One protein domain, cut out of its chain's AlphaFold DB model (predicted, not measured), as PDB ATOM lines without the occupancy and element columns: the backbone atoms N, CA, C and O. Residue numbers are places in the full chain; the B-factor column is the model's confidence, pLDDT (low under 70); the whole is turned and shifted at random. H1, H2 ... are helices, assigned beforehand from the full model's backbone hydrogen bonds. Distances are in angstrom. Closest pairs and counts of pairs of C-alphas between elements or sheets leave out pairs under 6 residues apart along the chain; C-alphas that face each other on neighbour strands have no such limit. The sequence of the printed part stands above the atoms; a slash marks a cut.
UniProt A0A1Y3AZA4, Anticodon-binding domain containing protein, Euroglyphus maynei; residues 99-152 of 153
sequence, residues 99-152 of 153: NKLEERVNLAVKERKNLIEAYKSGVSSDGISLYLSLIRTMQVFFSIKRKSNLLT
ATOM      1  N   ASN A  99      28.992  54.573  36.266       91.56
ATOM      2  CA  ASN A  99      29.376  53.429  35.430       91.56
ATOM      3  C   ASN A  99      28.293  52.341  35.436       91.56
ATOM      4  O   ASN A  99      27.887  51.842  34.391       91.56
ATOM      5  N   LYS A 100      27.747  52.009  36.613       89.31
ATOM      6  CA  LYS A 100      26.664  51.022  36.737       89.31
ATOM      7  C   LYS A 100      25.377  51.498  36.062       89.31
ATOM      8  O   LYS A 100      24.597  50.685  35.565       89.31
ATOM      9  N   LEU A 101      25.117  52.806  36.073       87.00
ATOM     10  CA  LEU A 101      23.981  53.380  35.359       87.00
ATOM     11  C   LEU A 101      24.177  53.260  33.844       87.00
ATOM     12  O   LEU A 101      23.268  52.803  33.152       87.00
ATOM     13  N   GLU A 102      25.365  53.592  33.349       94.94
ATOM     14  CA  GLU A 102      25.726  53.460  31.940       94.94
ATOM     15  C   GLU A 102      25.641  52.003  31.462       94.94
ATOM     16  O   GLU A 102      25.029  51.724  30.431       94.94
ATOM     17  N   GLU A 103      26.145  51.045  32.243       94.56
ATOM     18  CA  GLU A 103      26.001  49.614  31.956       94.56
ATOM     19  C   GLU A 103      24.534  49.195  31.819       94.56
ATOM     20  O   GLU A 103      24.175  48.474  30.886       94.56
ATOM     21  N   ARG A 104      23.658  49.671  32.716       90.88
ATOM     22  CA  ARG A 104      22.216  49.385  32.652       90.88
ATOM     23  C   ARG A 104      21.573  49.973  31.401       90.88
ATOM     24  O   ARG A 104      20.739  49.309  30.787       90.88
ATOM     25  N   VAL A 105      21.953  51.192  31.024       95.12
ATOM     26  CA  VAL A 105      21.471  51.838  29.796       95.12
ATOM     27  C   VAL A 105      21.928  51.044  28.575       95.12
ATOM     28  O   VAL A 105      21.104  50.670  27.740       95.12
ATOM     29  N   ASN A 106      23.216  50.714  28.499       96.38
ATOM     30  CA  ASN A 106      23.791  49.948  27.398       96.38
ATOM     31  C   ASN A 106      23.155  48.559  27.273       96.38
ATOM     32  O   ASN A 106      22.850  48.121  26.161       96.38
ATOM     33  N   LEU A 107      22.887  47.887  28.398       93.94
ATOM     34  CA  LEU A 107      22.178  46.612  28.421       93.94
ATOM     35  C   LEU A 107      20.751  46.751  27.874       93.94
ATOM     36  O   LEU A 107      20.385  46.010  26.966       93.94
ATOM     37  N   ALA A 108      19.979  47.731  28.350       93.12
ATOM     38  CA  ALA A 108      18.610  47.960  27.885       93.12
ATOM     39  C   ALA A 108      18.554  48.298  26.384       93.12
ATOM     40  O   ALA A 108      17.696  47.802  25.648       93.12
ATOM     41  N   VAL A 109      19.499  49.110  25.897       97.06
ATOM     42  CA  VAL A 109      19.631  49.431  24.469       97.06
ATOM     43  C   VAL A 109      19.959  48.179  23.658       97.06
ATOM     44  O   VAL A 109      19.356  47.955  22.606       97.06
ATOM     45  N   LYS A 110      20.893  47.350  24.133       95.06
ATOM     46  CA  LYS A 110      21.269  46.091  23.479       95.06
ATOM     47  C   LYS A 110      20.089  45.122  23.409       95.06
ATOM     48  O   LYS A 110      19.803  44.603  22.336       95.06
ATOM     49  N   GLU A 111      19.371  44.920  24.511       91.56
ATOM     50  CA  GLU A 111      18.186  44.056  24.556       91.56
ATOM     51  C   GLU A 111      17.110  44.523  23.571       91.56
ATOM     52  O   GLU A 111      16.577  43.721  22.800       91.56
ATOM     53  N   ARG A 112      16.852  45.836  23.505       94.31
ATOM     54  CA  ARG A 112      15.901  46.403  22.541       94.31
ATOM     55  C   ARG A 112      16.344  46.199  21.091       94.31
ATOM     56  O   ARG A 112      15.509  45.882  20.247       94.31
ATOM     57  N   LYS A 113      17.636  46.360  20.788       95.75
ATOM     58  CA  LYS A 113      18.184  46.094  19.444       95.75
ATOM     59  C   LYS A 113      18.017  44.627  19.051       95.75
ATOM     60  O   LYS A 113      17.531  44.363  17.954       95.75
ATOM     61  N   ASN A 114      18.321  43.702  19.959       91.56
ATOM     62  CA  ASN A 114      18.157  42.267  19.724       91.56
ATOM     63  C   ASN A 114      16.695  41.901  19.424       91.56
ATOM     64  O   ASN A 114      16.434  41.103  18.528       91.56
ATOM     65  N   LEU A 115      15.731  42.507  20.126       92.81
ATOM     66  CA  LEU A 115      14.305  42.290  19.856       92.81
ATOM     67  C   LEU A 115      13.896  42.773  18.460       92.81
ATOM     68  O   LEU A 115      13.155  42.085  17.760       92.81
ATOM     69  N   ILE A 116      14.401  43.934  18.036       94.25
ATOM     70  CA  ILE A 116      14.150  44.462  16.688       94.25
ATOM     71  C   ILE A 116      14.748  43.532  15.626       94.25
ATOM     72  O   ILE A 116      14.116  43.288  14.601       94.25
ATOM     73  N   GLU A 117      15.953  43.009  15.850       94.62
ATOM     74  CA  GLU A 117      16.614  42.081  14.929       94.62
ATOM     75  C   GLU A 117      15.884  40.736  14.835       94.62
ATOM     76  O   GLU A 117      15.651  40.246  13.730       94.62
ATOM     77  N   ALA A 118      15.442  40.177  15.965       92.38
ATOM     78  CA  ALA A 118      14.632  38.961  15.995       92.38
ATOM     79  C   ALA A 118      13.321  39.143  15.213       92.38
ATOM     80  O   ALA A 118      12.961  38.297  14.394       92.38
ATOM     81  N   TYR A 119      12.656  40.285  15.400       93.31
ATOM     82  CA  TYR A 119      11.454  40.625  14.646       93.31
ATOM     83  C   TYR A 119      11.733  40.735  13.138       93.31
ATOM     84  O   TYR A 119      11.022  40.143  12.329       93.31
ATOM     85  N   LYS A 120      12.812  41.427  12.744       94.38
ATOM     86  CA  LYS A 120      13.239  41.536  11.334       94.38
ATOM     87  C   LYS A 120      13.596  40.188  10.709       94.38
ATOM     88  O   LYS A 120      13.399  40.007   9.514       94.38
ATOM     89  N   SER A 121      14.102  39.259  11.512       94.31
ATOM     90  CA  SER A 121      14.471  37.906  11.084       94.31
ATOM     91  C   SER A 121      13.261  36.972  10.933       94.31
ATOM     92  O   SER A 121      13.433  35.799  10.617       94.31
ATOM     93  N   GLY A 122      12.039  37.473  11.154       93.94
ATOM     94  CA  GLY A 122      10.801  36.716  10.968       93.94
ATOM     95  C   GLY A 122      10.450  35.791  12.134       93.94
ATOM     96  O   GLY A 122       9.630  34.890  11.969       93.94
ATOM     97  N   VAL A 123      11.051  35.991  13.312       95.06
ATOM     98  CA  VAL A 123      10.664  35.243  14.514       95.06
ATOM     99  C   VAL A 123       9.230  35.621  14.894       95.06
ATOM    100  O   VAL A 123       8.880  36.801  14.939       95.06
ATOM    101  N   SER A 124       8.393  34.621  15.177       95.44
ATOM    102  CA  SER A 124       7.009  34.854  15.591       95.44
ATOM    103  C   SER A 124       6.933  35.603  16.927       95.44
ATOM    104  O   SER A 124       7.797  35.462  17.796       95.44
ATOM    105  N   SER A 125       5.858  36.373  17.119       92.44
ATOM    106  CA  SER A 125       5.573  37.060  18.388       92.44
ATOM    107  C   SER A 125       5.578  36.099  19.578       92.44
ATOM    108  O   SER A 125       6.119  36.418  20.636       92.44
ATOM    109  N   ASP A 126       5.023  34.905  19.379       95.12
ATOM    110  CA  ASP A 126       4.899  33.883  20.414       95.12
ATOM    111  C   ASP A 126       6.266  33.309  20.786       95.12
ATOM    112  O   ASP A 126       6.556  33.124  21.969       95.12
ATOM    113  N   GLY A 127       7.150  33.106  19.801       93.56
ATOM    114  CA  GLY A 127       8.529  32.679  20.035       93.56
ATOM    115  C   GLY A 127       9.328  33.711  20.833       93.56
ATOM    116  O   GLY A 127      10.020  33.356  21.789       93.56
ATOM    117  N   ILE A 128       9.180  34.997  20.498       93.69
ATOM    118  CA  ILE A 128       9.801  36.102  21.246       93.69
ATOM    119  C   ILE A 128       9.265  36.146  22.685       93.69
ATOM    120  O   ILE A 128      10.046  36.235  23.633       93.69
ATOM    121  N   SER A 129       7.945  36.041  22.866       93.75
ATOM    122  CA  SER A 129       7.302  36.051  24.187       93.75
ATOM    123  C   SER A 129       7.753  34.878  25.067       93.75
ATOM    124  O   SER A 129       8.099  35.066  26.241       93.75
ATOM    125  N   LEU A 130       7.814  33.668  24.502       94.56
ATOM    126  CA  LEU A 130       8.293  32.478  25.202       94.56
ATOM    127  C   LEU A 130       9.752  32.642  25.642       94.56
ATOM    128  O   LEU A 130      10.075  32.394  26.803       94.56
ATOM    129  N   TYR A 131      10.622  33.114  24.744       92.75
ATOM    130  CA  TYR A 131      12.026  33.380  25.059       92.75
ATOM    131  C   TYR A 131      12.175  34.375  26.219       92.75
ATOM    132  O   TYR A 131      12.882  34.094  27.189       92.75
ATOM    133  N   LEU A 132      11.463  35.506  26.170       91.25
ATOM    134  CA  LEU A 132      11.496  36.517  27.232       91.25
ATOM    135  C   LEU A 132      11.012  35.956  28.577       91.25
ATOM    136  O   LEU A 132      11.613  36.231  29.619       91.25
ATOM    137  N   SER A 133       9.968  35.130  28.553       92.50
ATOM    138  CA  SER A 133       9.407  34.489  29.747       92.50
ATOM    139  C   SER A 133      10.393  33.505  30.386       92.50
ATOM    140  O   SER A 133      10.575  33.503  31.609       92.50
ATOM    141  N   LEU A 134      11.091  32.710  29.568       93.62
ATOM    142  CA  LEU A 134      12.119  31.774  30.029       93.62
ATOM    143  C   LEU A 134      13.314  32.509  30.640       93.62
ATOM    144  O   LEU A 134      13.707  32.206  31.768       93.62
ATOM    145  N   ILE A 135      13.851  33.516  29.947       89.81
ATOM    146  CA  ILE A 135      14.995  34.295  30.439       89.81
ATOM    147  C   ILE A 135      14.664  34.978  31.766       89.81
ATOM    148  O   ILE A 135      15.452  34.894  32.710       89.81
ATOM    149  N   ARG A 136      13.478  35.591  31.882       88.12
ATOM    150  CA  ARG A 136      13.022  36.207  33.135       88.12
ATOM    151  C   ARG A 136      12.961  35.185  34.271       88.12
ATOM    152  O   ARG A 136      13.447  35.457  35.368       88.12
ATOM    153  N   THR A 137      12.416  33.999  34.004       92.06
ATOM    154  CA  THR A 137      12.323  32.914  34.994       92.06
ATOM    155  C   THR A 137      13.708  32.462  35.459       92.06
ATOM    156  O   THR A 137      13.951  32.330  36.660       92.06
ATOM    157  N   MET A 138      14.657  32.306  34.532       87.75
ATOM    158  CA  MET A 138      16.034  31.933  34.864       87.75
ATOM    159  C   MET A 138      16.745  33.016  35.685       87.75
ATOM    160  O   MET A 138      17.398  32.704  36.679       87.75
ATOM    161  N   GLN A 139      16.594  34.294  35.325       84.56
ATOM    162  CA  GLN A 139      17.177  35.412  36.075       84.56
ATOM    163  C   GLN A 139      16.677  35.463  37.525       84.56
ATOM    164  O   GLN A 139      17.477  35.669  38.446       84.56
ATOM    165  N   VAL A 140      15.377  35.239  37.742       79.62
ATOM    166  CA  VAL A 140      14.782  35.161  39.085       79.62
ATOM    167  C   VAL A 140      15.370  33.982  39.857       79.62
ATOM    168  O   VAL A 140      15.857  34.168  40.973       79.62
ATOM    169  N   PHE A 141      15.416  32.795  39.248       81.88
ATOM    170  CA  PHE A 141      15.968  31.594  39.876       81.88
ATOM    171  C   PHE A 141      17.433  31.778  40.315       81.88
ATOM    172  O   PHE A 141      17.786  31.500  41.463       81.88
ATOM    173  N   PHE A 142      18.290  32.318  39.443       77.62
ATOM    174  CA  PHE A 142      19.693  32.576  39.784       77.62
ATOM    175  C   PHE A 142      19.868  33.688  40.823       77.62
ATOM    176  O   PHE A 142      20.774  33.607  41.655       77.62
ATOM    177  N   SER A 143      19.004  34.704  40.819       71.94
ATOM    178  CA  SER A 143      19.017  35.763  41.835       71.94
ATOM    179  C   SER A 143      18.669  35.226  43.225       71.94
ATOM    180  O   SER A 143      19.329  35.588  44.201       71.94
ATOM    181  N   ILE A 144      17.691  34.319  43.315       71.56
ATOM    182  CA  ILE A 144      17.318  33.646  44.566       71.56
ATOM    183  C   ILE A 144      18.482  32.785  45.071       71.56
ATOM    184  O   ILE A 144      18.877  32.910  46.228       71.56
ATOM    185  N   LYS A 145      19.097  31.984  44.190       69.62
ATOM    186  CA  LYS A 145      20.217  31.103  44.555       69.62
ATOM    187  C   LYS A 145      21.475  31.863  44.997       69.62
ATOM    188  O   LYS A 145      22.196  31.405  45.880       69.62
ATOM    189  N   ARG A 146      21.752  33.044  44.425       66.62
ATOM    190  CA  ARG A 146      22.837  33.915  44.919       66.62
ATOM    191  C   ARG A 146      22.545  34.449  46.319       66.62
ATOM    192  O   ARG A 146      23.436  34.413  47.157       66.62
ATOM    193  N   LYS A 147      21.317  34.914  46.582       61.47
ATOM    194  CA  LYS A 147      20.931  35.423  47.908       61.47
ATOM    195  C   LYS A 147      20.992  34.340  48.988       61.47
ATOM    196  O   LYS A 147      21.452  34.636  50.082       61.47
ATOM    197  N   SER A 148      20.596  33.100  48.686       60.59
ATOM    198  CA  SER A 148      20.678  31.998  49.655       60.59
ATOM    199  C   SER A 148      22.120  31.637  50.029       60.59
ATOM    200  O   SER A 148      22.388  31.385  51.193       60.59
ATOM    201  N   ASN A 149      23.058  31.675  49.074       58.25
ATOM    202  CA  ASN A 149      24.475  31.365  49.328       58.25
ATOM    203  C   ASN A 149      25.228  32.474  50.090       58.25
ATOM    204  O   ASN A 149      26.274  32.212  50.679       58.25
ATOM    205  N   LEU A 150      24.721  33.709  50.063       57.12
ATOM    206  CA  LEU A 150      25.252  34.840  50.836       57.12
ATOM    207  C   LEU A 150      24.794  34.832  52.304       57.12
ATOM    208  O   LEU A 150      25.394  35.527  53.108       57.12
ATOM    209  N   LEU A 151      23.749  34.069  52.649       55.53
ATOM    210  CA  LEU A 151      23.223  33.943  54.017       55.53
ATOM    211  C   LEU A 151      23.822  32.752  54.789       55.53
ATOM    212  O   LEU A 151      23.493  32.552  55.954       55.53
ATOM    213  N   THR A 152      24.661  31.941  54.140       52.38
ATOM    214  CA  THR A 152      25.285  30.734  54.710       52.38
ATOM    215  C   THR A 152      26.790  30.875  54.972       52.38
ATOM    216  O   THR A 152      27.433  29.875  55.280       52.38
TER     217      THR A 152
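Overview. This is residues 99 to 152 of the 153 residues of the protein "Anticodon-binding domain containing protein" of Euroglyphus maynei (UniProt A0A1Y3AZA4). Two long helices, H1 and then H2, meet near one end through a tight link and open away from it as a narrow V. Away from that corner both arms stand free, residues 99 to 114 and 133 to 152. The printed part has 54 residues with two named helices and no named strand, class all helix. It is flat, spanning 46 by 29 by 9 A, and only just loose, close to extended, with a radius of gyration of the C-alphas of 14.8 A.

Along the chain. H1 is residues 99 to 120, 31.3 A long from C-alpha 99 at (29.376, 53.429, 35.430) to C-alpha 120 at (13.239, 41.536, 11.334). H2 is residues 125 to 150, 38.0 A from first to last C-alpha, and ends at C-alpha 150 at (25.252, 34.840, 50.836).

Arrangement. H1 and H2 form a helical hairpin, running opposite ways at a shallow tilt of 28 degrees. They only just touch, with 3 pairs of C-alphas within 8 A, through residues 115 to 119 of H1 and 125 to 128 of H2 alone; the closest C-alphas, those of Ala 118 and Ile 128, are 7.7 A apart. In H1 and H2 every O i to N i+4 pair is within hydrogen-bond range.

Size, cuts and confidence. The C-alphas farthest apart, those of Gly 122 and Thr 152, are 46.5 A apart. The printed part has no cut, and its one link is tight. The mean pLDDT of the printed part is 86.5; residues 145 to 152 are under 70.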